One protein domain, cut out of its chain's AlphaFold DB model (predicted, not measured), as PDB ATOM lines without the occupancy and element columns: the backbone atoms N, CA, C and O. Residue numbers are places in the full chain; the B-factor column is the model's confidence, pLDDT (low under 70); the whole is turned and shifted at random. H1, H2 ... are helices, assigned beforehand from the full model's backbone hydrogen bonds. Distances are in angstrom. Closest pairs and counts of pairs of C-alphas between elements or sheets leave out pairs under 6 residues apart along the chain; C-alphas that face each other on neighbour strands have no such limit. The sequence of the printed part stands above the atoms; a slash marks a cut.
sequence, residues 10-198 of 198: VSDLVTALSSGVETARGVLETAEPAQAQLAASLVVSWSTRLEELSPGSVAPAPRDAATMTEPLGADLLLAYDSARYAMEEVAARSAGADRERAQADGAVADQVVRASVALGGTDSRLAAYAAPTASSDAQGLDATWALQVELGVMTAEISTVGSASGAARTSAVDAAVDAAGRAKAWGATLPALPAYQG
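What this domain is: This is residues 10 to 198 of the 198 residues of the protein "DUF4439 domain-containing protein" of Actinomyces sp. oral taxon 897 (UniProt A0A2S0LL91). What is the main shape? Three helical hairpins are set in a row: H3 and H4, with H4 the longest helix, at one end, H5 and H6 in the middle, and H1 and H2 at the other end. H2 to H6 make a bundle, helices packed together, and H1 packs on H2 alone. What is it made of? The printed part has 189 residues with six named helices, H1 to H6 in chain order, and no named strand; its class is all helix. How drawn out is it? It is compact and rounded, with a radius of gyration of the C-alphas of 16.2 A and spans of 43 by 41 by 30 A.

Where its parts are: Where is the longest helix? H4, residues 96 to 118, is 32.8 A from first to last C-alpha and begins at C-alpha 96 (111.068, 204.346, 145.764). Where are the other helices? H3 is residues 74 to 93, 28.5 A; H5 is residues 140 to 161, 32.4 A; H6 is residues 166 to 185, 29.4 A, ending at C-alpha 185 (125.677, 203.644, 147.485). H2 is residues 33 to 53, 30.4 A; H1 is residues 10 to 27, 25.7 A, beginning at C-alpha 10 (142.821, 217.853, 143.557).

How they stand to each other: What does H4 touch? H4 touches H3 in a hairpin, with the closest C-alphas, those of Arg 84 and Gly 106, 4.4 A apart, at a shallow tilt of 30 degrees, opposite ways. What comes next? H3 touches H5, closest at the C-alphas of Ala 83 and Val 149, 4.9 A, at a shallow tilt of 20 degrees, opposite ways. H5 and H6 form a hairpin and touch, closest at the C-alphas of Met 154 and Ala 176, 4.3 A, at a shallow tilt of 16 degrees, opposite ways. How are H2 and H1 reached? Residues 40 to 48 of H2 touch H6, closest at the C-alphas of Val 44 and Val 177, 5.1 A, at a steep tilt of 40 degrees, the same way. H1 and H2 form a hairpin, closest at the C-alphas of Ala 24 and Ala 39, 5.1 A; H1 and H4 are apart. How do the backbones run? In H1 to H6 every O i to N i+4 pair is within hydrogen-bond range.

The domain as a whole: How large is it? The two C-alphas farthest apart, those of Asp 12 and Ala 127, are 49.4 A apart. Which links are long? The printed part has no cut; the links H2 to H3, 20 residues, and H4 to H5, 21 residues, are long. Where is confidence low? The mean pLDDT of the printed part is 93.9, and residues 137 to 138 and residue 198 are under 70.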
ATOM      1  N   VAL A  10     143.685 219.044 143.647       91.69
ATOM      2  CA  VAL A  10     142.821 217.853 143.557       91.69
ATOM      3  C   VAL A  10     143.037 217.112 142.229       91.69
ATOM      4  O   VAL A  10     142.991 215.886 142.211       91.69
ATOM      5  N   SER A  11     143.344 217.823 141.137       92.75
ATOM      6  CA  SER A  11     143.657 217.204 139.840       92.75
ATOM      7  C   SER A  11     144.937 216.365 139.899       92.75
ATOM      8  O   SER A  11     145.002 215.289 139.301       92.75
ATOM      9  N   ASP A  12     145.941 216.819 140.651       93.88
ATOM     10  CA  ASP A  12     147.180 216.063 140.854       93.88
ATOM     11  C   ASP A  12     146.921 214.800 141.681       93.88
ATOM     12  O   ASP A  12     147.451 213.734 141.370       93.88
ATOM     13  N   LEU A  13     146.040 214.885 142.687       93.12
ATOM     14  CA  LEU A  13     145.613 213.724 143.470       93.12
ATOM     15  C   LEU A  13     144.836 212.705 142.621       93.12
ATOM     16  O   LEU A  13     145.121 211.513 142.700       93.12
ATOM     17  N   VAL A  14     143.892 213.158 141.791       95.75
ATOM     18  CA  VAL A  14     143.145 212.302 140.847       95.75
ATOM     19  C   VAL A  14     144.104 211.602 139.881       95.75
ATOM     20  O   VAL A  14     143.992 210.395 139.663       95.75
ATOM     21  N   THR A  15     145.099 212.327 139.363       95.12
ATOM     22  CA  THR A  15     146.136 211.765 138.483       95.12
ATOM     23  C   THR A  15     146.960 210.705 139.214       95.12
ATOM     24  O   THR A  15     147.113 209.591 138.720       95.12
ATOM     25  N   ALA A  16     147.434 211.010 140.425       94.38
ATOM     26  CA  ALA A  16     148.226 210.081 141.224       94.38
ATOM     27  C   ALA A  16     147.447 208.811 141.603       94.38
ATOM     28  O   ALA A  16     147.997 207.714 141.534       94.38
ATOM     29  N   LEU A  17     146.167 208.941 141.970       95.50
ATOM     30  CA  LEU A  17     145.293 207.800 142.253       95.50
ATOM     31  C   LEU A  17     145.060 206.947 141.004       95.50
ATOM     32  O   LEU A  17     145.154 205.726 141.094       95.50
ATOM     33  N   SER A  18     144.827 207.572 139.847       96.19
ATOM     34  CA  SER A  18     144.646 206.862 138.573       96.19
ATOM     35  C   SER A  18     145.890 206.045 138.215       96.19
ATOM     36  O   SER A  18     145.802 204.834 138.018       96.19
ATOM     37  N   SER A  19     147.075 206.665 138.255       96.50
ATOM     38  CA  SER A  19     148.345 205.962 138.027       96.50
ATOM     39  C   SER A  19     148.626 204.888 139.082       96.50
ATOM     40  O   SER A  19     149.208 203.845 138.776       96.50
ATOM     41  N   GLY A  20     148.207 205.112 140.330       96.00
ATOM     42  CA  GLY A  20     148.272 204.115 141.396       96.00
ATOM     43  C   GLY A  20     147.433 202.881 141.067       96.00
ATOM     44  O   GLY A  20     147.947 201.765 141.125       96.00
ATOM     45  N   VAL A  21     146.171 203.067 140.665       96.44
ATOM     46  CA  VAL A  21     145.278 201.972 140.249       96.44
ATOM     47  C   VAL A  21     145.884 201.188 139.086       96.44
ATOM     48  O   VAL A  21     145.937 199.961 139.158       96.44
ATOM     49  N   GLU A  22     146.395 201.865 138.055       95.88
ATOM     50  CA  GLU A  22     147.070 201.219 136.920       95.88
ATOM     51  C   GLU A  22     148.283 200.396 137.371       95.88
ATOM     52  O   GLU A  22     148.436 199.236 136.984       95.88
ATOM     53  N   THR A  23     149.110 200.960 138.254       96.12
ATOM     54  CA  THR A  23     150.288 200.274 138.802       96.12
ATOM     55  C   THR A  23     149.887 199.031 139.596       96.12
ATOM     56  O   THR A  23     150.454 197.959 139.390       96.12
ATOM     57  N   ALA A  24     148.895 199.141 140.484       95.75
ATOM     58  CA  ALA A  24     148.408 198.010 141.269       95.75
ATOM     59  C   ALA A  24     147.775 196.930 140.378       95.75
ATOM     60  O   ALA A  24     147.990 195.743 140.616       95.75
ATOM     61  N   ARG A  25     147.071 197.317 139.308       95.38
ATOM     62  CA  ARG A  25     146.551 196.368 138.314       95.38
ATOM     63  C   ARG A  25     147.670 195.641 137.570       95.38
ATOM     64  O   ARG A  25     147.580 194.428 137.423       95.38
ATOM     65  N   GLY A  26     148.746 196.329 137.188       94.25
ATOM     66  CA  GLY A  26     149.910 195.698 136.556       94.25
ATOM     67  C   GLY A  26     150.597 194.650 137.444       94.25
ATOM     68  O   GLY A  26     151.099 193.643 136.949       94.25
ATOM     69  N   VAL A  27     150.565 194.826 138.770       93.56
ATOM     70  CA  VAL A  27     151.102 193.836 139.723       93.56
ATOM     71  C   VAL A  27     150.315 192.519 139.683       93.56
ATOM     72  O   VAL A  27     150.910 191.451 139.838       93.56
ATOM     73  N   LEU A  28     149.001 192.561 139.436       93.06
ATOM     74  CA  LEU A  28     148.137 191.374 139.469       93.06
ATOM     75  C   LEU A  28     148.542 190.300 138.455       93.06
ATOM     76  O   LEU A  28     148.248 189.133 138.691       93.06
ATOM     77  N   GLU A  29     149.205 190.645 137.353       87.75
ATOM     78  CA  GLU A  29     149.543 189.685 136.292       87.75
ATOM     79  C   GLU A  29     150.565 188.633 136.739       87.75
ATOM     80  O   GLU A  29     150.489 187.474 136.331       87.75
ATOM     81  N   THR A  30     151.509 189.029 137.593       88.12
ATOM     82  CA  THR A  30     152.672 188.205 137.971       88.12
ATOM     83  C   THR A  30     152.788 187.971 139.473       88.12
ATOM     84  O   THR A  30     153.661 187.228 139.913       88.12
ATOM     85  N   ALA A  31     151.912 188.587 140.268       90.81
ATOM     86  CA  ALA A  31     151.948 188.484 141.715       90.81
ATOM     87  C   ALA A  31     151.619 187.075 142.234       90.81
ATOM     88  O   ALA A  31     150.665 186.423 141.787       90.81
ATOM     89  N   GLU A  32     152.374 186.685 143.260       93.25
ATOM     90  CA  GLU A  32     152.055 185.596 144.185       93.25
ATOM     91  C   GLU A  32     150.746 185.884 144.951       93.25
ATOM     92  O   GLU A  32     150.366 187.053 145.089       93.25
ATOM     93  N   PRO A  33     150.067 184.864 145.511       91.75
ATOM     94  CA  PRO A  33     148.729 184.999 146.099       91.75
ATOM     95  C   PRO A  33     148.539 186.185 147.061       91.75
ATOM     96  O   PRO A  33     147.639 187.002 146.869       91.75
ATOM     97  N   ALA A  34     149.411 186.327 148.066       91.12
ATOM     98  CA  ALA A  34     149.299 187.390 149.070       91.12
ATOM     99  C   ALA A  34     149.550 188.792 148.484       91.12
ATOM    100  O   ALA A  34     148.908 189.767 148.873       91.12
ATOM    101  N   GLN A  35     150.464 188.897 147.516       94.06
ATOM    102  CA  GLN A  35     150.742 190.155 146.825       94.06
ATOM    103  C   GLN A  35     149.593 190.533 145.884       94.06
ATOM    104  O   GLN A  35     149.267 191.712 145.770       94.06
ATOM    105  N   ALA A  36     148.951 189.549 145.249       94.75
ATOM    106  CA  ALA A  36     147.789 189.774 144.400       94.75
ATOM    107  C   ALA A  36     146.596 190.282 145.226       94.75
ATOM    108  O   ALA A  36     145.940 191.240 144.824       94.75
ATOM    109  N   GLN A  37     146.368 189.716 146.415       95.38
ATOM    110  CA  GLN A  37     145.347 190.203 147.348       95.38
ATOM    111  C   GLN A  37     145.632 191.634 147.820       95.38
ATOM    112  O   GLN A  37     144.739 192.474 147.762       95.38
ATOM    113  N   LEU A  38     146.879 191.953 148.195       95.88
ATOM    114  CA  LEU A  38     147.268 193.329 148.531       95.88
ATOM    115  C   LEU A  38     147.012 194.292 147.364       95.88
ATOM    116  O   LEU A  38     146.437 195.364 147.554       95.88
ATOM    117  N   ALA A  39     147.435 193.914 146.156       96.38
ATOM    118  CA  ALA A  39     147.225 194.713 144.958       96.38
ATOM    119  C   ALA A  39     145.728 194.936 144.693       96.38
ATOM    120  O   ALA A  39     145.326 196.066 144.430       96.38
ATOM    121  N   ALA A  40     144.887 193.912 144.849       97.12
ATOM    122  CA  ALA A  40     143.436 194.043 144.737       97.12
ATOM    123  C   ALA A  40     142.844 194.995 145.787       97.12
ATOM    124  O   ALA A  40     142.064 195.877 145.434       97.12
ATOM    125  N   SER A  41     143.257 194.891 147.054       97.38
ATOM    126  CA  SER A  41     142.834 195.820 148.110       97.38
ATOM    127  C   SER A  41     143.206 197.271 147.788       97.38
ATOM    128  O   SER A  41     142.406 198.179 148.025       97.38
ATOM    129  N   LEU A  42     144.393 197.501 147.215       97.12
ATOM    130  CA  LEU A  42     144.822 198.823 146.746       97.12
ATOM    131  C   LEU A  42     143.975 199.309 145.567       97.12
ATOM    132  O   LEU A  42     143.521 200.450 145.591       97.12
ATOM    133  N   VAL A  43     143.708 198.449 144.577       97.56
ATOM    134  CA  VAL A  43     142.834 198.782 143.441       97.56
ATOM    135  C   VAL A  43     141.450 199.195 143.932       97.56
ATOM    136  O   VAL A  43     140.966 200.248 143.525       97.56
ATOM    137  N   VAL A  44     140.832 198.430 144.835       97.75
ATOM    138  CA  VAL A  44     139.505 198.746 145.387       97.75
ATOM    139  C   VAL A  44     139.523 200.065 146.152       97.75
ATOM    140  O   VAL A  44     138.688 200.936 145.899       97.75
ATOM    141  N   SER A  45     140.494 200.248 147.049       96.56
ATOM    142  CA  SER A  45     140.625 201.456 147.866       96.56
ATOM    143  C   SER A  45     140.827 202.711 147.013       96.56
ATOM    144  O   SER A  45     140.094 203.693 147.152       96.56
ATOM    145  N   TRP A  46     141.773 202.678 146.072       97.00
ATOM    146  CA  TRP A  46     142.083 203.827 145.227       97.00
ATOM    147  C   TRP A  46     141.008 204.107 144.187       97.00
ATOM    148  O   TRP A  46     140.663 205.272 144.019       97.00
ATOM    149  N   SER A  47     140.410 203.084 143.568       97.19
ATOM    150  CA  SER A  47     139.276 203.277 142.648       97.19
ATOM    151  C   SER A  47     138.099 203.917 143.383       97.19
ATOM    152  O   SER A  47     137.503 204.881 142.916       97.19
ATOM    153  N   THR A  48     137.823 203.461 144.602       95.25
ATOM    154  CA  THR A  48     136.769 204.042 145.433       95.25
ATOM    155  C   THR A  48     137.005 205.521 145.742       95.25
ATOM    156  O   THR A  48     136.055 206.306 145.730       95.25
ATOM    157  N   ARG A  49     138.247 205.909 146.061       94.69
ATOM    158  CA  ARG A  49     138.608 207.312 146.327       94.69
ATOM    159  C   ARG A  49     138.627 208.156 145.061       94.69
ATOM    160  O   ARG A  49     138.242 209.319 145.108       94.69
ATOM    161  N   LEU A  50     139.046 207.570 143.945       95.31
ATOM    162  CA  LEU A  50     139.029 208.217 142.643       95.31
ATOM    163  C   LEU A  50     137.595 208.595 142.253       95.31
ATOM    164  O   LEU A  50     137.344 209.747 141.914       95.31
ATOM    165  N   GLU A  51     136.649 207.674 142.437       95.12
ATOM    166  CA  GLU A  51     135.228 207.905 142.164       95.12
ATOM    167  C   GLU A  51     134.602 208.971 143.088       95.12
ATOM    168  O   GLU A  51     133.736 209.727 142.663       95.12
ATOM    169  N   GLU A  52     135.059 209.100 144.342       93.12
ATOM    170  CA  GLU A  52     134.615 210.190 145.236       93.12
ATOM    171  C   GLU A  52     135.088 211.567 144.775       93.12
ATOM    172  O   GLU A  52     134.355 212.549 144.893       93.12
ATOM    173  N   LEU A  53     136.334 211.651 144.309       94.69
ATOM    174  CA  LEU A  53     136.964 212.908 143.910       94.69
ATOM    175  C   LEU A  53     136.566 213.327 142.493       94.69
ATOM    176  O   LEU A  53     136.526 214.519 142.192       94.69
ATOM    177  N   SER A  54     136.285 212.353 141.632       95.38
ATOM    178  CA  SER A  54     135.905 212.541 140.238       95.38
ATOM    179  C   SER A  54     134.817 211.528 139.859       95.38
ATOM    180  O   SER A  54     135.137 210.490 139.281       95.38
ATOM    181  N   PRO A  55     133.536 211.803 140.157       94.00
ATOM    182  CA  PRO A  55     132.439 210.896 139.821       94.00
ATOM    183  C   PRO A  55     132.398 210.537 138.329       94.00
ATOM    184  O   PRO A  55     132.541 211.410 137.470       94.00
ATOM    185  N   GLY A  56     132.193 209.258 138.021       91.75
ATOM    186  CA  GLY A  56     132.228 208.690 136.673       91.75
ATOM    187  C   GLY A  56     133.634 208.416 136.131       91.75
ATOM    188  O   GLY A  56     133.775 208.124 134.944       91.75
ATOM    189  N   SER A  57     134.676 208.531 136.961       91.56
ATOM    190  CA  SER A  57     136.060 208.211 136.567       91.56
ATOM    191  C   SER A  57     136.351 206.716 136.615       91.56
ATOM    192  O   SER A  57     137.263 206.248 135.931       91.56
ATOM    193  N   VAL A  58     135.576 205.963 137.394       91.31
ATOM    194  CA  VAL A  58     135.680 204.512 137.478       91.31
ATOM    195  C   VAL A  58     134.467 203.892 136.801       91.31
ATOM    196  O   VAL A  58     133.326 204.232 137.097       91.31
ATOM    197  N   ALA A  59     134.717 202.941 135.905       88.25
ATOM    198  CA  ALA A  59     133.686 202.106 135.300       88.25
ATOM    199  C   ALA A  59     133.809 200.682 135.865       88.25
ATOM    200  O   ALA A  59     134.391 199.818 135.204       88.25
ATOM    201  N   PRO A  60     133.359 200.434 137.111       82.06
ATOM    202  CA  PRO A  60     133.405 199.093 137.662       82.06
ATOM    203  C   PRO A  60     132.430 198.184 136.916       82.06
ATOM    204  O   PRO A  60     131.369 198.623 136.468       82.06
ATOM    205  N   ALA A  61     132.806 196.917 136.775       91.88
ATOM    206  CA  ALA A  61     131.983 195.909 136.132       91.88
ATOM    207  C   ALA A  61     131.637 194.820 137.154       91.88
ATOM    208  O   ALA A  61     132.558 194.256 137.754       91.88
ATOM    209  N   PRO A  62     130.346 194.493 137.358       93.75
ATOM    210  CA  PRO A  62     129.986 193.322 138.143       93.75
ATOM    211  C   PRO A  62     130.568 192.063 137.498       93.75
ATOM    212  O   PRO A  62     130.853 192.028 136.297       93.75
ATOM    213  N   ARG A  63     130.690 190.991 138.286       95.06
ATOM    214  CA  ARG A  63     131.031 189.674 137.745       95.06
ATOM    215  C   ARG A  63     130.028 189.291 136.654       95.06
ATOM    216  O   ARG A  63     128.831 189.176 136.911       95.06
ATOM    217  N   ASP A  64     130.530 189.071 135.442       93.25
ATOM    218  CA  ASP A  64     129.691 188.752 134.292       93.25
ATOM    219  C   ASP A  64     129.376 187.253 134.242       93.25
ATOM    220  O   ASP A  64     130.190 186.431 133.805       93.25
ATOM    221  N   ALA A  65     128.154 186.922 134.656       92.81
ATOM    222  CA  ALA A  65     127.587 185.581 134.626       92.81
ATOM    223  C   ALA A  65     127.672 184.900 133.246       92.81
ATOM    224  O   ALA A  65     127.810 183.679 133.185       92.81
ATOM    225  N   ALA A  66     127.629 185.654 132.140       92.75
ATOM    226  CA  ALA A  66     127.694 185.100 130.788       92.75
ATOM    227  C   ALA A  66     129.104 184.637 130.386       92.75
ATOM    228  O   ALA A  66     129.250 183.835 129.463       92.75
ATOM    229  N   THR A  67     130.138 185.131 131.071       91.50
ATOM    230  CA  THR A  67     131.546 184.788 130.798       91.50
ATOM    231  C   THR A  67     132.126 183.784 131.791       91.50
ATOM    232  O   THR A  67     133.264 183.344 131.629       91.50
ATOM    233  N   MET A  68     131.354 183.397 132.811       93.38
ATOM    234  CA  MET A  68     131.767 182.387 133.779       93.38
ATOM    235  C   MET A  68     131.904 181.018 133.102       93.38
ATOM    236  O   MET A  68     130.959 180.507 132.504       93.38
ATOM    237  N   THR A  69     133.083 180.413 133.225       93.44
ATOM    238  CA  THR A  69     133.379 179.069 132.694       93.44
ATOM    239  C   THR A  69     133.543 178.015 133.782       93.44
ATOM    240  O   THR A  69     133.538 176.830 133.479       93.44
ATOM    241  N   GLU A  70     133.696 178.440 135.034       93.06
ATOM    242  CA  GLU A  70     133.893 177.587 136.205       93.06
ATOM    243  C   GLU A  70     132.939 178.031 137.323       93.06
ATOM    244  O   GLU A  70     132.642 179.230 137.431       93.06
ATOM    245  N   PRO A  71     132.451 177.101 138.162       95.38
ATOM    246  CA  PRO A  71     131.647 177.461 139.317       95.38
ATOM    247  C   PRO A  71     132.470 178.247 140.344       95.38
ATOM    248  O   PRO A  71     133.688 178.104 140.458       95.38
ATOM    249  N   LEU A  72     131.782 179.063 141.137       95.44
ATOM    250  CA  LEU A  72     132.392 179.780 142.252       95.44
ATOM    251  C   LEU A  72     132.757 178.818 143.388       95.44
ATOM    252  O   LEU A  72     132.076 177.818 143.626       95.44
ATOM    253  N   GLY A  73     133.796 179.173 144.147       94.56
ATOM    254  CA  GLY A  73     134.068 178.544 145.438       94.56
ATOM    255  C   GLY A  73     132.928 178.788 146.437       94.56
ATOM    256  O   GLY A  73     132.197 179.773 146.322       94.56
ATOM    257  N   ALA A  74     132.792 177.902 147.429       94.50
ATOM    258  CA  ALA A  74     131.672 177.913 148.375       94.50
ATOM    259  C   ALA A  74     131.497 179.257 149.105       94.50
ATOM    260  O   ALA A  74     130.381 179.765 149.180       94.50
ATOM    261  N   ASP A  75     132.591 179.865 149.573       95.44
ATOM    262  CA  ASP A  75     132.541 181.140 150.304       95.44
ATOM    263  C   ASP A  75     132.074 182.302 149.416       95.44
ATOM    264  O   ASP A  75     131.261 183.123 149.838       95.44
ATOM    265  N   LEU A  76     132.537 182.352 148.162       96.88
ATOM    266  CA  LEU A  76     132.126 183.388 147.214       96.88
ATOM    267  C   LEU A  76     130.671 183.193 146.769       96.88
ATOM    268  O   LEU A  76     129.919 184.162 146.689       96.88
ATOM    269  N   LEU A  77     130.242 181.943 146.550       97.56
ATOM    270  CA  LEU A  77     128.837 181.621 146.292       97.56
ATOM    271  C   LEU A  77     127.945 182.074 147.456       97.56
ATOM    272  O   LEU A  77     126.908 182.691 147.225       97.56
ATOM    273  N   LEU A  78     128.351 181.794 148.699       97.75
ATOM    274  CA  LEU A  78     127.630 182.204 149.902       97.75
ATOM    275  C   LEU A  78     127.550 183.726 150.049       97.75
ATOM    276  O   LEU A  78     126.507 184.231 150.459       97.75
ATOM    277  N   ALA A  79     128.616 184.456 149.713       98.25
ATOM    278  CA  ALA A  79     128.616 185.915 149.747       98.25
ATOM    279  C   ALA A  79     127.605 186.502 148.749       98.25
ATOM    280  O   ALA A  79     126.787 187.340 149.131       98.25
ATOM    281  N   TYR A  80     127.600 186.011 147.505       98.44
ATOM    282  CA  TYR A  80     126.616 186.430 146.507       98.44
ATOM    283  C   TYR A  80     125.189 186.022 146.879       98.44
ATOM    284  O   TYR A  80     124.273 186.824 146.734       98.44
ATOM    285  N   ASP A  81     124.972 184.815 147.401       98.56
ATOM    286  CA  ASP A  81     123.624 184.395 147.793       98.56
ATOM    287  C   ASP A  81     123.094 185.175 149.006       98.56
ATOM    288  O   ASP A  81     121.918 185.536 149.035       98.56
ATOM    289  N   SER A  82     123.969 185.521 149.956       98.56
ATOM    290  CA  SER A  82     123.650 186.434 151.059       98.56
ATOM    291  C   SER A  82     123.235 187.812 150.538       98.56
ATOM    292  O   SER A  82     122.234 188.364 150.994       98.56
ATOM    293  N   ALA A  83     123.958 188.349 149.545       98.69
ATOM    294  CA  ALA A  83     123.609 189.612 148.902       98.69
ATOM    295  C   ALA A  83     122.260 189.534 148.182       98.69
ATOM    296  O   ALA A  83     121.391 190.364 148.434       98.69
ATOM    297  N   ARG A  84     122.035 188.490 147.375       98.56
ATOM    298  CA  ARG A  84     120.744 188.225 146.725       98.56
ATOM    299  C   ARG A  84     119.603 188.212 147.749       98.56
ATOM    300  O   ARG A  84     118.649 188.970 147.609       98.56
ATOM    301  N   TYR A  85     119.725 187.390 148.795       98.69
ATOM    302  CA  TYR A  85     118.700 187.234 149.830       98.69
ATOM    303  C   TYR A  85     118.411 188.551 150.562       98.69
ATOM    304  O   TYR A  85     117.259 188.958 150.697       98.69
ATOM    305  N   ALA A  86     119.452 189.245 151.022       98.50
ATOM    306  CA  ALA A  86     119.292 190.501 151.743       98.50
ATOM    307  C   ALA A  86     118.646 191.581 150.871       98.50
ATOM    308  O   ALA A  86     117.765 192.300 151.337       98.50
ATOM    309  N   MET A  87     119.039 191.678 149.602       98.62
ATOM    310  CA  MET A  87     118.488 192.662 148.675       98.62
ATOM    311  C   MET A  87     117.024 192.379 148.317       98.62
ATOM    312  O   MET A  87     116.237 193.317 148.205       98.62
ATOM    313  N   GLU A  88     116.614 191.110 148.221       98.62
ATOM    314  CA  GLU A  88     115.198 190.728 148.092       98.62
ATOM    315  C   GLU A  88     114.379 191.188 149.314       98.62
ATOM    316  O   GLU A  88     113.327 191.818 149.167       98.62
ATOM    317  N   GLU A  89     114.893 190.953 150.525       98.38
ATOM    318  CA  GLU A  89     114.263 191.375 151.782       98.38
ATOM    319  C   GLU A  89     114.207 192.902 151.938       98.38
ATOM    320  O   GLU A  89     113.202 193.457 152.394       98.38
ATOM    321  N   VAL A  90     115.278 193.604 151.562       98.12
ATOM    322  CA  VAL A  90     115.339 195.072 151.569       98.12
ATOM    323  C   VAL A  90     114.371 195.640 150.536       98.12
ATOM    324  O   VAL A  90     113.613 196.555 150.857       98.12
ATOM    325  N   ALA A  91     114.308 195.093 149.321       98.31
ATOM    326  CA  ALA A  91     113.361 195.527 148.295       98.31
ATOM    327  C   ALA A  91     111.899 195.347 148.740       98.31
ATOM    328  O   ALA A  91     111.056 196.214 148.482       98.31
ATOM    329  N   ALA A  92     111.597 194.248 149.437       98.19
ATOM    330  CA  ALA A  92     110.264 193.977 149.966       98.19
ATOM    331  C   ALA A  92     109.830 194.987 151.047       98.19
ATOM    332  O   ALA A  92     108.640 195.301 151.147       98.19
ATOM    333  N   ARG A  93     110.778 195.510 151.837       96.75
ATOM    334  CA  ARG A  93     110.516 196.409 152.979       96.75
ATOM    335  C   ARG A  93     110.708 197.899 152.672       96.75
ATOM    336  O   ARG A  93     110.131 198.740 153.358       96.75
ATOM    337  N   SER A  94     111.450 198.227 151.620       96.12
ATOM    338  CA  SER A  94     111.713 199.599 151.162       96.12
ATOM    339  C   SER A  94     110.722 200.063 150.085       96.12
ATOM    340  O   SER A  94     109.853 199.310 149.643       96.12
ATOM    341  N   ALA A  95     110.830 201.324 149.656       95.25
ATOM    342  CA  ALA A  95     110.045 201.919 148.574       95.25
ATOM    343  C   ALA A  95     110.885 202.933 147.776       95.25
ATOM    344  O   ALA A  95     111.951 203.351 148.221       95.25
ATOM    345  N   GLY A  96     110.394 203.350 146.605       96.81
ATOM    346  CA  GLY A  96     111.068 204.346 145.764       96.81
ATOM    347  C   GLY A  96     112.469 203.906 145.328       96.81
ATOM    348  O   GLY A  96     112.677 202.738 145.005       96.81
ATOM    349  N   ALA A  97     113.418 204.843 145.353       95.88
ATOM    350  CA  ALA A  97     114.786 204.627 144.884       95.88
ATOM    351  C   ALA A  97     115.520 203.498 145.628       95.88
ATOM    352  O   ALA A  97     116.291 202.768 145.010       95.88
ATOM    353  N   ASP A  98     115.254 203.312 146.925       95.69
ATOM    354  CA  ASP A  98     115.884 202.240 147.706       95.69
ATOM    355  C   ASP A  98     115.385 200.863 147.254       95.69
ATOM    356  O   ASP A  98     116.176 199.935 147.099       95.69
ATOM    357  N   ARG A  99     114.085 200.741 146.947       97.94
ATOM    358  CA  ARG A  99     113.525 199.501 146.392       97.94
ATOM    359  C   ARG A  99     114.111 199.198 145.021       97.94
ATOM    360  O   ARG A  99     114.493 198.060 144.768       97.94
ATOM    361  N   GLU A 100     114.163 200.196 144.142       98.38
ATOM    362  CA  GLU A 100     114.712 200.041 142.790       98.38
ATOM    363  C   GLU A 100     116.187 199.626 142.833       98.38
ATOM    364  O   GLU A 100     116.597 198.718 142.110       98.38
ATOM    365  N   ARG A 101     116.970 200.233 143.733       97.88
ATOM    366  CA  ARG A 101     118.373 199.871 143.945       97.88
ATOM    367  C   ARG A 101     118.525 198.447 144.462       97.88
ATOM    368  O   ARG A 101     119.274 197.680 143.872       97.88
ATOM    369  N   ALA A 102     117.785 198.075 145.506       98.50
ATOM    370  CA  ALA A 102     117.852 196.730 146.065       98.50
ATOM    371  C   ALA A 102     117.457 195.667 145.024       98.50
ATOM    372  O   ALA A 102     118.111 194.639 144.904       98.50
ATOM    373  N   GLN A 103     116.452 195.935 144.184       98.69
ATOM    374  CA  GLN A 103     116.107 195.039 143.075       98.69
ATOM    375  C   GLN A 103     117.246 194.892 142.058       98.69
ATOM    376  O   GLN A 103     117.519 193.780 141.609       98.69
ATOM    377  N   ALA A 104     117.913 195.992 141.697       98.25
ATOM    378  CA  ALA A 104     119.031 195.963 140.759       98.25
ATOM    379  C   ALA A 104     120.248 195.212 141.327       98.25
ATOM    380  O   ALA A 104     120.819 194.367 140.637       98.25
ATOM    381  N   ASP A 105     120.615 195.478 142.582       98.25
ATOM    382  CA  ASP A 105     121.730 194.819 143.271       98.25
ATOM    383  C   ASP A 105     121.452 193.318 143.466       98.25
ATOM    384  O   ASP A 105     122.266 192.469 143.092       98.25
ATOM    385  N   GLY A 106     120.247 192.968 143.930       98.38
ATOM    386  CA  GLY A 106     119.816 191.578 144.080       98.38
ATOM    387  C   GLY A 106     119.802 190.804 142.758       98.38
ATOM    388  O   GLY A 106     120.209 189.643 142.722       98.38
ATOM    389  N   ALA A 107     119.407 191.442 141.651       98.38
ATOM    390  CA  ALA A 107     119.406 190.815 140.328       98.38
ATOM    391  C   ALA A 107     120.817 190.510 139.802       98.38
ATOM    392  O   ALA A 107     120.995 189.535 139.070       98.38
ATOM    393  N   VAL A 108     121.818 191.327 140.147       97.62
ATOM    394  CA  VAL A 108     123.223 191.057 139.805       97.62
ATOM    395  C   VAL A 108     123.720 189.837 140.574       97.62
ATOM    396  O   VAL A 108     124.268 188.912 139.972       97.62
ATOM    397  N   ALA A 109     123.457 189.787 141.879       98.38
ATOM    398  CA  ALA A 109     123.828 188.650 142.709       98.38
ATOM    399  C   ALA A 109     123.130 187.343 142.275       98.38
ATOM    400  O   ALA A 109     123.788 186.307 142.160       98.38
ATOM    401  N   ASP A 110     121.831 187.386 141.948       98.44
ATOM    402  CA  ASP A 110     121.077 186.219 141.456       98.44
ATOM    403  C   ASP A 110     121.672 185.632 140.172       98.44
ATOM    404  O   ASP A 110     121.854 184.417 140.066       98.44
ATOM    405  N   GLN A 111     122.026 186.481 139.202       98.06
ATOM    406  CA  GLN A 111     122.615 186.030 137.938       98.06
ATOM    407  C   GLN A 111     123.914 185.252 138.163       98.06
ATOM    408  O   GLN A 111     124.101 184.181 137.581       98.06
ATOM    409  N   VAL A 112     124.780 185.751 139.046       97.69
ATOM    410  CA  VAL A 112     126.057 185.118 139.387       97.69
ATOM    411  C   VAL A 112     125.847 183.780 140.110       97.69
ATOM    412  O   VAL A 112     126.454 182.772 139.738       97.69
ATOM    413  N   VAL A 113     124.947 183.733 141.099       97.81
ATOM    414  CA  VAL A 113     124.604 182.499 141.828       97.81
ATOM    415  C   VAL A 113     124.064 181.436 140.874       97.81
ATOM    416  O   VAL A 113     124.526 180.294 140.880       97.81
ATOM    417  N   ARG A 114     123.111 181.807 140.013       96.94
ATOM    418  CA  ARG A 114     122.495 180.881 139.056       96.94
ATOM    419  C   ARG A 114     123.491 180.367 138.028       96.94
ATOM    420  O   ARG A 114     123.452 179.178 137.720       96.94
ATOM    421  N   ALA A 115     124.383 181.223 137.528       97.25
ATOM    422  CA  ALA A 115     125.449 180.802 136.624       97.25
ATOM    423  C   ALA A 115     126.392 179.798 137.298       97.25
ATOM    424  O   ALA A 115     126.661 178.742 136.732       97.25
ATOM    425  N   SER A 116     126.812 180.063 138.539       96.75
ATOM    426  CA  SER A 116     127.657 179.140 139.310       96.75
ATOM    427  C   SER A 116     127.013 177.759 139.499       96.75
ATOM    428  O   SER A 116     127.646 176.729 139.256       96.75
ATOM    429  N   VAL A 117     125.729 177.719 139.878       96.00
ATOM    430  CA  VAL A 117     124.979 176.460 140.042       96.00
ATOM    431  C   VAL A 117     124.812 175.738 138.700       96.00
ATOM    432  O   VAL A 117     124.973 174.521 138.632       96.00
ATOM    433  N   ALA A 118     124.537 176.468 137.615       96.69
ATOM    434  CA  ALA A 118     124.417 175.892 136.274       96.69
ATOM    435  C   ALA A 118     125.735 175.285 135.759       96.69
ATOM    436  O   ALA A 118     125.703 174.309 135.010       96.69
ATOM    437  N   LEU A 119     126.881 175.814 136.198       97.06
ATOM    438  CA  LEU A 119     128.217 175.273 135.927       97.06
ATOM    439  C   LEU A 119     128.562 174.040 136.788       97.06
ATOM    440  O   LEU A 119     129.667 173.512 136.690       97.06
ATOM    441  N   GLY A 120     127.629 173.547 137.610       95.38
ATOM    442  CA  GLY A 120     127.795 172.328 138.406       95.38
ATOM    443  C   GLY A 120     128.467 172.539 139.764       95.38
ATOM    444  O   GLY A 120     128.904 171.567 140.379       95.38
ATOM    445  N   GLY A 121     128.554 173.784 140.240       91.44
ATOM    446  CA  GLY A 121     129.040 174.090 141.583       91.44
ATOM    447  C   GLY A 121     128.159 173.485 142.680       91.44
ATOM    448  O   GLY A 121     126.947 173.333 142.514       91.44
ATOM    449  N   THR A 122     128.759 173.164 143.827       90.88
ATOM    450  CA  THR A 122     128.013 172.722 145.012       90.88
ATOM    451  C   THR A 122     127.059 173.819 145.472       90.88
ATOM    452  O   THR A 122     127.499 174.902 145.862       90.88
ATOM    453  N   ASP A 123     125.760 173.521 145.499       92.12
ATOM    454  CA  ASP A 123     124.750 174.431 146.034       92.12
ATOM    455  C   ASP A 123     124.903 174.545 147.559       92.12
ATOM    456  O   ASP A 123     124.469 173.677 148.315       92.12
ATOM    457  N   SER A 124     125.591 175.600 147.993       90.88
ATOM    458  CA  SER A 124     125.879 175.881 149.406       90.88
ATOM    459  C   SER A 124     124.930 176.922 150.000       90.88
ATOM    460  O   SER A 124     125.173 177.405 151.103       90.88
ATOM    461  N   ARG A 125     123.865 177.295 149.276       94.62
ATOM    462  CA  ARG A 125     122.921 178.333 149.701       94.62
ATOM    463  C   ARG A 125     122.234 177.953 151.005       94.62
ATOM    464  O   ARG A 125     121.855 176.800 151.222       94.62
ATOM    465  N   LEU A 126     122.061 178.943 151.874       95.31
ATOM    466  CA  LEU A 126     121.367 178.759 153.142       95.31
ATOM    467  C   LEU A 126     119.866 178.981 152.961       95.31
ATOM    468  O   LEU A 126     119.420 179.702 152.073       95.31
ATOM    469  N   ALA A 127     119.071 178.390 153.853       94.75
ATOM    470  CA  ALA A 127     117.630 178.631 153.865       94.75
ATOM    471  C   ALA A 127     117.278 180.080 154.254       94.75
ATOM    472  O   ALA A 127     116.220 180.572 153.873       94.75
ATOM    473  N   ALA A 128     118.142 180.737 155.036       94.75
ATOM    474  CA  ALA A 128     117.995 182.124 155.459       94.75
ATOM    475  C   ALA A 128     119.347 182.710 155.889       94.75
ATOM    476  O   ALA A 128     120.230 181.984 156.359       94.75
ATOM    477  N   TYR A 129     119.459 184.034 155.796       96.19
ATOM    478  CA  TYR A 129     120.610 184.814 156.248       96.19
ATOM    479  C   TYR A 129     120.191 185.765 157.368       96.19
ATOM    480  O   TYR A 129     119.081 186.299 157.368       96.19
ATOM    481  N   ALA A 130     121.071 185.957 158.352       92.69
ATOM    482  CA  ALA A 130     120.771 186.800 159.502       92.69
ATOM    483  C   ALA A 130     120.741 188.283 159.102       92.69
ATOM    484  O   ALA A 130     121.727 188.812 158.591       92.69
ATOM    485  N   ALA A 131     119.621 188.950 159.384       92.25
ATOM    486  CA  ALA A 131     119.522 190.400 159.296       92.25
ATOM    487  C   ALA A 131     120.360 191.069 160.405       92.25
ATOM    488  O   ALA A 131     120.479 190.510 161.505       92.25
ATOM    489  N   PRO A 132     120.907 192.274 160.171       91.44
ATOM    490  CA  PRO A 132     121.587 193.026 161.212       91.44
ATOM    491  C   PRO A 132     120.622 193.360 162.350       91.44
ATOM    492  O   PRO A 132     119.474 193.748 162.137       91.44
ATOM    493  N   THR A 133     121.108 193.244 163.583       88.69
ATOM    494  CA  THR A 133     120.341 193.577 164.795       88.69
ATOM    495  C   THR A 133     120.589 195.004 165.283       88.69
ATOM    496  O   THR A 133     119.969 195.438 166.251       88.69
ATOM    497  N   ALA A 134     121.521 195.722 164.656       83.19
ATOM    498  CA  ALA A 134     121.883 197.090 164.994       83.19
ATOM    499  C   ALA A 134     122.272 197.861 163.729       83.19
ATOM    500  O   ALA A 134     122.912 197.311 162.834       83.19
ATOM    501  N   SER A 135     121.921 199.141 163.698       84.31
ATOM    502  CA  SER A 135     122.361 200.115 162.701       84.31
ATOM    503  C   SER A 135     122.899 201.349 163.414       84.31
ATOM    504  O   SER A 135     122.539 201.610 164.561       84.31
ATOM    505  N   SER A 136     123.707 202.156 162.726       70.38
ATOM    506  CA  SER A 136     123.810 203.559 163.136       70.38
ATOM    507  C   SER A 136     122.449 204.225 162.906       70.38
ATOM    508  O   SER A 136     121.775 203.918 161.918       70.38
ATOM    509  N   ASP A 137     122.019 205.110 163.807       58.41
ATOM    510  CA  ASP A 137     120.670 205.706 163.771       58.41
ATOM    511  C   ASP A 137     120.341 206.407 162.435       58.41
ATOM    512  O   ASP A 137     119.176 206.579 162.093       58.41
ATOM    513  N   ALA A 138     121.360 206.783 161.651       69.31
ATOM    514  CA  ALA A 138     121.213 207.482 160.378       69.31
ATOM    515  C   ALA A 138     120.904 206.582 159.163       69.31
ATOM    516  O   ALA A 138     120.380 207.089 158.176       69.31
ATOM    517  N   GLN A 139     121.241 205.286 159.190       73.75
ATOM    518  CA  GLN A 139     121.144 204.409 158.005       73.75
ATOM    519  C   GLN A 139     119.928 203.470 158.033       73.75
ATOM    520  O   GLN A 139     119.469 203.020 156.988       73.75
ATOM    521  N   GLY A 140     119.376 203.177 159.213       89.62
ATOM    522  CA  GLY A 140     118.348 202.146 159.365       89.62
ATOM    523  C   GLY A 140     118.881 200.728 159.109       89.62
ATOM    524  O   GLY A 140     119.982 200.524 158.586       89.62
ATOM    525  N   LEU A 141     118.108 199.717 159.512       93.81
ATOM    526  CA  LEU A 141     118.539 198.314 159.441       93.81
ATOM    527  C   LEU A 141     118.686 197.807 158.002       93.81
ATOM    528  O   LEU A 141     119.574 197.006 157.736       93.81
ATOM    529  N   ASP A 142     117.865 198.296 157.073       95.19
ATOM    530  CA  ASP A 142     117.855 197.804 155.693       95.19
ATOM    531  C   ASP A 142     119.063 198.284 154.887       95.19
ATOM    532  O   ASP A 142     119.744 197.459 154.280       95.19
ATOM    533  N   ALA A 143     119.412 199.573 154.959       94.81
ATOM    534  CA  ALA A 143     120.649 200.054 154.341       94.81
ATOM    535  C   ALA A 143     121.886 199.444 155.023       94.81
ATOM    536  O   ALA A 143     122.858 199.109 154.350       94.81
ATOM    537  N   THR A 144     121.826 199.221 156.344       95.50
ATOM    538  CA  THR A 144     122.889 198.510 157.073       95.50
ATOM    539  C   THR A 144     123.047 197.074 156.577       95.50
ATOM    540  O   THR A 144     124.168 196.587 156.460       95.50
ATOM    541  N   TRP A 145     121.951 196.380 156.270       96.88
ATOM    542  CA  TRP A 145     122.035 195.025 155.739       96.88
ATOM    543  C   TRP A 145     122.623 195.032 154.331       96.88
ATOM    544  O   TRP A 145     123.591 194.319 154.074       96.88
ATOM    545  N   ALA A 146     122.091 195.895 153.463       97.56
ATOM    546  CA  ALA A 146     122.521 196.046 152.080       97.56
ATOM    547  C   ALA A 146     124.020 196.369 151.973       97.56
ATOM    548  O   ALA A 146     124.754 195.689 151.259       97.56
ATOM    549  N   LEU A 147     124.524 197.334 152.750       96.06
ATOM    550  CA  LEU A 147     125.953 197.645 152.726       96.06
ATOM    551  C   LEU A 147     126.808 196.486 153.257       96.06
ATOM    552  O   LEU A 147     127.897 196.253 152.740       96.06
ATOM    553  N   GLN A 148     126.351 195.750 154.278       96.69
ATOM    554  CA  GLN A 148     127.132 194.661 154.873       96.69
ATOM    555  C   GLN A 148     127.296 193.485 153.914       96.69
ATOM    556  O   GLN A 148     128.387 192.919 153.833       96.69
ATOM    557  N   VAL A 149     126.244 193.129 153.174       98.38
ATOM    558  CA  VAL A 149     126.327 192.035 152.198       98.38
ATOM    559  C   VAL A 149     127.188 192.405 150.994       98.38
ATOM    560  O   VAL A 149     127.989 191.579 150.564       98.38
ATOM    561  N   GLU A 150     127.131 193.653 150.525       98.38
ATOM    562  CA  GLU A 150     127.996 194.137 149.440       98.38
ATOM    563  C   GLU A 150     129.475 194.190 149.864       98.38
ATOM    564  O   GLU A 150     130.366 193.771 149.123       98.38
ATOM    565  N   LEU A 151     129.765 194.595 151.109       97.81
ATOM    566  CA  LEU A 151     131.115 194.473 151.680       97.81
ATOM    567  C   LEU A 151     131.569 193.011 151.799       97.81
ATOM    568  O   LEU A 151     132.761 192.720 151.647       97.81
ATOM    569  N   GLY A 152     130.634 192.097 152.067       98.00
ATOM    570  CA  GLY A 152     130.868 190.656 152.058       98.00
ATOM    571  C   GLY A 152     131.287 190.150 150.677       98.00
ATOM    572  O   GLY A 152     132.309 189.471 150.571       98.00
ATOM    573  N   VAL A 153     130.566 190.544 149.622       98.50
ATOM    574  CA  VAL A 153     130.912 190.220 148.225       98.50
ATOM    575  C   VAL A 153     132.287 190.780 147.865       98.50
ATOM    576  O   VAL A 153     133.153 190.023 147.434       98.50
ATOM    577  N   MET A 154     132.539 192.065 148.134       98.31
ATOM    578  CA  MET A 154     133.848 192.695 147.910       98.31
ATOM    579  C   MET A 154     134.982 191.904 148.584       98.31
ATOM    580  O   MET A 154     136.017 191.639 147.975       98.31
ATOM    581  N   THR A 155     134.794 191.507 149.844       97.69
ATOM    582  CA  THR A 155     135.800 190.765 150.619       97.69
ATOM    583  C   THR A 155     136.053 189.370 150.045       97.69
ATOM    584  O   THR A 155     137.207 188.940 149.945       97.69
ATOM    585  N   ALA A 156     134.994 188.663 149.651       97.31
ATOM    586  CA  ALA A 156     135.094 187.328 149.067       97.31
ATOM    587  C   ALA A 156     135.764 187.361 147.681       97.31
ATOM    588  O   ALA A 156     136.586 186.498 147.361       97.31
ATOM    589  N   GLU A 157     135.481 188.393 146.885       97.75
ATOM    590  CA  GLU A 157     136.128 188.617 145.594       97.75
ATOM    591  C   GLU A 157     137.625 188.908 145.745       97.75
ATOM    592  O   GLU A 157     138.445 188.227 145.126       97.75
ATOM    593  N   ILE A 158     138.010 189.820 146.651       96.69
ATOM    594  CA  ILE A 158     139.429 190.082 146.961       96.69
ATOM    595  C   ILE A 158     140.124 188.797 147.422       96.69
ATOM    596  O   ILE A 158     141.240 188.512 146.998       96.69
ATOM    597  N   SER A 159     139.464 187.984 148.248       94.75
ATOM    598  CA  SER A 159     140.032 186.714 148.711       94.75
ATOM    599  C   SER A 159     140.318 185.757 147.544       94.75
ATOM    600  O   SER A 159     141.393 185.152 147.494       94.75
ATOM    601  N   THR A 160     139.415 185.696 146.561       94.19
ATOM    602  CA  THR A 160     139.517 184.848 145.359       94.19
ATOM    603  C   THR A 160     140.674 185.254 144.440       94.19
ATOM    604  O   THR A 160     141.261 184.401 143.776       94.19
ATOM    605  N   VAL A 161     141.084 186.527 144.437       94.56
ATOM    606  CA  VAL A 161     142.234 187.015 143.647       94.56
ATOM    607  C   VAL A 161     143.510 186.218 143.931       94.56
ATOM    608  O   VAL A 161     144.292 185.969 143.011       94.56
ATOM    609  N   GLY A 162     143.710 185.797 145.185       90.56
ATOM    610  CA  GLY A 162     144.903 185.059 145.598       90.56
ATOM    611  C   GLY A 162     145.034 183.684 144.935       90.56
ATOM    612  O   GLY A 162     146.147 183.243 144.665       90.56
ATOM    613  N   SER A 163     143.917 183.017 144.633       90.62
ATOM    614  CA  SER A 163     143.896 181.700 143.982       90.62
ATOM    615  C   SER A 163     143.566 181.760 142.485       90.62
ATOM    616  O   SER A 163     143.889 180.827 141.751       90.62
ATOM    617  N   ALA A 164     142.955 182.847 142.012       92.25
ATOM    618  CA  ALA A 164     142.656 183.067 140.602       92.25
ATOM    619  C   ALA A 164     143.908 183.444 139.793       92.25
ATOM    620  O   ALA A 164     144.911 183.908 140.336       92.25
ATOM    621  N   SER A 165     143.839 183.306 138.468       90.31
ATOM    622  CA  SER A 165     144.878 183.757 137.532       90.31
ATOM    623  C   SER A 165     144.263 184.285 136.232       90.31
ATOM    624  O   SER A 165     143.074 184.077 135.969       90.31
ATOM    625  N   GLY A 166     145.058 185.005 135.433       90.62
ATOM    626  CA  GLY A 166     144.637 185.533 134.133       90.62
ATOM    627  C   GLY A 166     143.330 186.332 134.198       90.62
ATOM    628  O   GLY A 166     143.124 187.136 135.106       90.62
ATOM    629  N   ALA A 167     142.422 186.073 133.253       90.50
ATOM    630  CA  ALA A 167     141.142 186.778 133.149       90.50
ATOM    631  C   ALA A 167     140.251 186.627 134.397       90.50
ATOM    632  O   ALA A 167     139.560 187.573 134.769       90.50
ATOM    633  N   ALA A 168     140.298 185.479 135.083       91.44
ATOM    634  CA  ALA A 168     139.520 185.265 136.303       91.44
ATOM    635  C   ALA A 168     139.990 186.179 137.447       91.44
ATOM    636  O   ALA A 168     139.165 186.674 138.215       91.44
ATOM    637  N   ARG A 169     141.303 186.446 137.527       94.19
ATOM    638  CA  ARG A 169     141.881 187.373 138.508       94.19
ATOM    639  C   ARG A 169     141.436 188.808 138.240       94.19
ATOM    640  O   ARG A 169     141.003 189.486 139.167       94.19
ATOM    641  N   THR A 170     141.492 189.250 136.984       93.38
ATOM    642  CA  THR A 170     141.015 190.583 136.585       93.38
ATOM    643  C   THR A 170     139.522 190.745 136.864       93.38
ATOM    644  O   THR A 170     139.126 191.711 137.507       93.38
ATOM    645  N   SER A 171     138.711 189.751 136.481       94.31
ATOM    646  CA  SER A 171     137.267 189.742 136.737       94.31
ATOM    647  C   SER A 171     136.933 189.821 138.230       94.31
ATOM    648  O   SER A 171     136.023 190.557 138.597       94.31
ATOM    649  N   ALA A 172     137.677 189.118 139.092       95.94
ATOM    650  CA  ALA A 172     137.479 189.192 140.540       95.94
ATOM    651  C   ALA A 172     137.778 190.592 141.098       95.94
ATOM    652  O   ALA A 172     137.028 191.111 141.921       95.94
ATOM    653  N   VAL A 173     138.839 191.251 140.619       97.06
ATOM    654  CA  VAL A 173     139.150 192.627 141.034       97.06
ATOM    655  C   VAL A 173     138.082 193.609 140.562       97.06
ATOM    656  O   VAL A 173     137.661 194.451 141.350       97.06
ATOM    657  N   ASP A 174     137.604 193.498 139.323       96.94
ATOM    658  CA  ASP A 174     136.550 194.384 138.812       96.94
ATOM    659  C   ASP A 174     135.235 194.200 139.580       96.94
ATOM    660  O   ASP A 174     134.638 195.188 140.013       96.94
ATOM    661  N   ALA A 175     134.860 192.947 139.862       98.06
ATOM    662  CA  ALA A 175     133.703 192.618 140.687       98.06
ATOM    663  C   ALA A 175     133.842 193.147 142.125       98.06
ATOM    664  O   ALA A 175     132.869 193.636 142.697       98.06
ATOM    665  N   ALA A 176     135.048 193.117 142.704       98.25
ATOM    666  CA  ALA A 176     135.302 193.707 144.015       98.25
ATOM    667  C   ALA A 176     135.135 195.237 144.011       98.25
ATOM    668  O   ALA A 176     134.599 195.790 144.971       98.25
ATOM    669  N   VAL A 177     135.570 195.929 142.948       98.19
ATOM    670  CA  VAL A 177     135.365 197.384 142.806       98.19
ATOM    671  C   VAL A 177     133.875 197.705 142.627       98.19
ATOM    672  O   VAL A 177     133.393 198.664 143.229       98.19
ATOM    673  N   ASP A 178     133.129 196.903 141.860       98.38
ATOM    674  CA  ASP A 178     131.674 197.053 141.698       98.38
ATOM    675  C   ASP A 178     130.929 196.889 143.027       98.38
ATOM    676  O   ASP A 178     130.190 197.788 143.435       98.38
ATOM    677  N   ALA A 179     131.200 195.806 143.761       98.44
ATOM    678  CA  ALA A 179     130.604 195.554 145.073       98.44
ATOM    679  C   ALA A 179     130.953 196.658 146.089       98.44
ATOM    680  O   ALA A 179     130.100 197.115 146.850       98.44
ATOM    681  N   ALA A 180     132.188 197.174 146.065       98.12
ATOM    682  CA  ALA A 180     132.578 198.331 146.868       98.12
ATOM    683  C   ALA A 180     131.764 199.593 146.512       98.12
ATOM    684  O   ALA A 180     131.352 200.343 147.403       98.12
ATOM    685  N   GLY A 181     131.500 199.816 145.221       96.94
ATOM    686  CA  GLY A 181     130.634 200.889 144.732       96.94
ATOM    687  C   GLY A 181     129.193 200.755 145.231       96.94
ATOM    688  O   GLY A 181     128.641 201.721 145.765       96.94
ATOM    689  N   ARG A 182     128.609 199.552 145.148       97.44
ATOM    690  CA  ARG A 182     127.264 199.254 145.680       97.44
ATOM    691  C   ARG A 182     127.195 199.456 147.187       97.44
ATOM    692  O   ARG A 182     126.327 200.184 147.667       97.44
ATOM    693  N   ALA A 183     128.161 198.923 147.935       97.00
ATOM    694  CA  ALA A 183     128.249 199.109 149.382       97.00
ATOM    695  C   ALA A 183     128.235 200.599 149.761       97.00
ATOM    696  O   ALA A 183     127.551 201.013 150.700       97.00
ATOM    697  N   LYS A 184     128.957 201.435 149.010       95.19
ATOM    698  CA  LYS A 184     128.982 202.885 149.224       95.19
ATOM    699  C   LYS A 184     127.700 203.594 148.840       95.19
ATOM    700  O   LYS A 184     127.331 204.544 149.528       95.19
ATOM    701  N   ALA A 185     127.009 203.140 147.799       94.56
ATOM    702  CA  ALA A 185     125.677 203.644 147.485       94.56
ATOM    703  C   ALA A 185     124.721 203.440 148.675       94.56
ATOM    704  O   ALA A 185     123.884 204.302 148.943       94.56
ATOM    705  N   TRP A 186     124.909 202.360 149.441       95.12
ATOM    706  CA  TRP A 186     124.204 202.070 150.693       95.12
ATOM    707  C   TRP A 186     124.814 202.714 151.954       95.12
ATOM    708  O   TRP A 186     124.318 202.498 153.055       95.12
ATOM    709  N   GLY A 187     125.849 203.549 151.818       93.50
ATOM    710  CA  GLY A 187     126.430 204.321 152.922       93.50
ATOM    711  C   GLY A 187     127.631 203.676 153.624       93.50
ATOM    712  O   GLY A 187     128.004 204.118 154.714       93.50
ATOM    713  N   ALA A 188     128.260 202.655 153.032       92.56
ATOM    714  CA  ALA A 188     129.490 202.082 153.574       92.56
ATOM    715  C   ALA A 188     130.645 203.095 153.615       92.56
ATOM    716  O   ALA A 188     130.829 203.916 152.717       92.56
ATOM    717  N   THR A 189     131.498 202.959 154.631       90.81
ATOM    718  CA  THR A 189     132.845 203.541 154.642       90.81
ATOM    719  C   THR A 189     133.856 202.412 154.505       90.81
ATOM    720  O   THR A 189     133.823 201.462 155.286       90.81
ATOM    721  N   LEU A 190     134.762 202.511 153.531       90.00
ATOM    722  CA  LEU A 190     135.788 201.490 153.329       90.00
ATOM    723  C   LEU A 190     137.038 201.760 154.180       90.00
ATOM    724  O   LEU A 190     137.475 202.915 154.278       90.00
ATOM    725  N   PRO A 191     137.661 200.713 154.750       90.31
ATOM    726  CA  PRO A 191     139.001 200.820 155.316       90.31
ATOM    727  C   PRO A 191     140.041 201.058 154.210       90.31
ATOM    728  O   PRO A 191     139.794 200.802 153.034       90.31
ATOM    729  N   ALA A 192     141.238 201.516 154.589       88.31
ATOM    730  CA  ALA A 192     142.297 201.849 153.630       88.31
ATOM    731  C   ALA A 192     142.798 200.640 152.814       88.31
ATOM    732  O   ALA A 192     143.153 200.813 151.651       88.31
ATOM    733  N   LEU A 193     142.811 199.443 153.410       88.62
ATOM    734  CA  LEU A 193     143.149 198.172 152.760       88.62
ATOM    735  C   LEU A 193     142.040 197.145 153.046       88.62
ATOM    736  O   LEU A 193     142.140 196.383 154.008       88.62
ATOM    737  N   PRO A 194     140.946 197.145 152.266       86.62
ATOM    738  CA  PRO A 194     139.844 196.209 152.464       86.62
ATOM    739  C   PRO A 194     140.299 194.758 152.314       86.62
ATOM    740  O   PRO A 194     141.040 194.446 151.387       86.62
ATOM    741  N   ALA A 195     139.846 193.883 153.216       84.69
ATOM    742  CA  ALA A 195     140.097 192.436 153.212       84.69
ATOM    743  C   ALA A 195     141.571 191.975 153.305       84.69
ATOM    744  O   ALA A 195     141.817 190.775 153.390       84.69
ATOM    745  N   TYR A 196     142.549 192.884 153.349       81.00
ATOM    746  CA  TYR A 196     143.954 192.515 153.500       81.00
ATOM    747  C   TYR A 196     144.296 192.253 154.971       81.00
ATOM    748  O   TYR A 196     144.162 193.141 155.816       81.00
ATOM    749  N   GLN A 197     144.760 191.040 155.271       71.75
ATOM    750  CA  GLN A 197     145.326 190.671 156.569       71.75
ATOM    751  C   GLN A 197     146.792 190.315 156.321       71.75
ATOM    752  O   GLN A 197     147.073 189.282 155.719       71.75
ATOM    753  N   GLY A 198     147.690 191.253 156.633       54.53
ATOM    754  CA  GLY A 198     149.131 191.125 156.372       54.53
ATOM    755  C   GLY A 198     149.825 190.028 157.166       54.53
ATOM    756  O   GLY A 198     149.205 189.469 158.099       54.53
TER     757      GLY A 198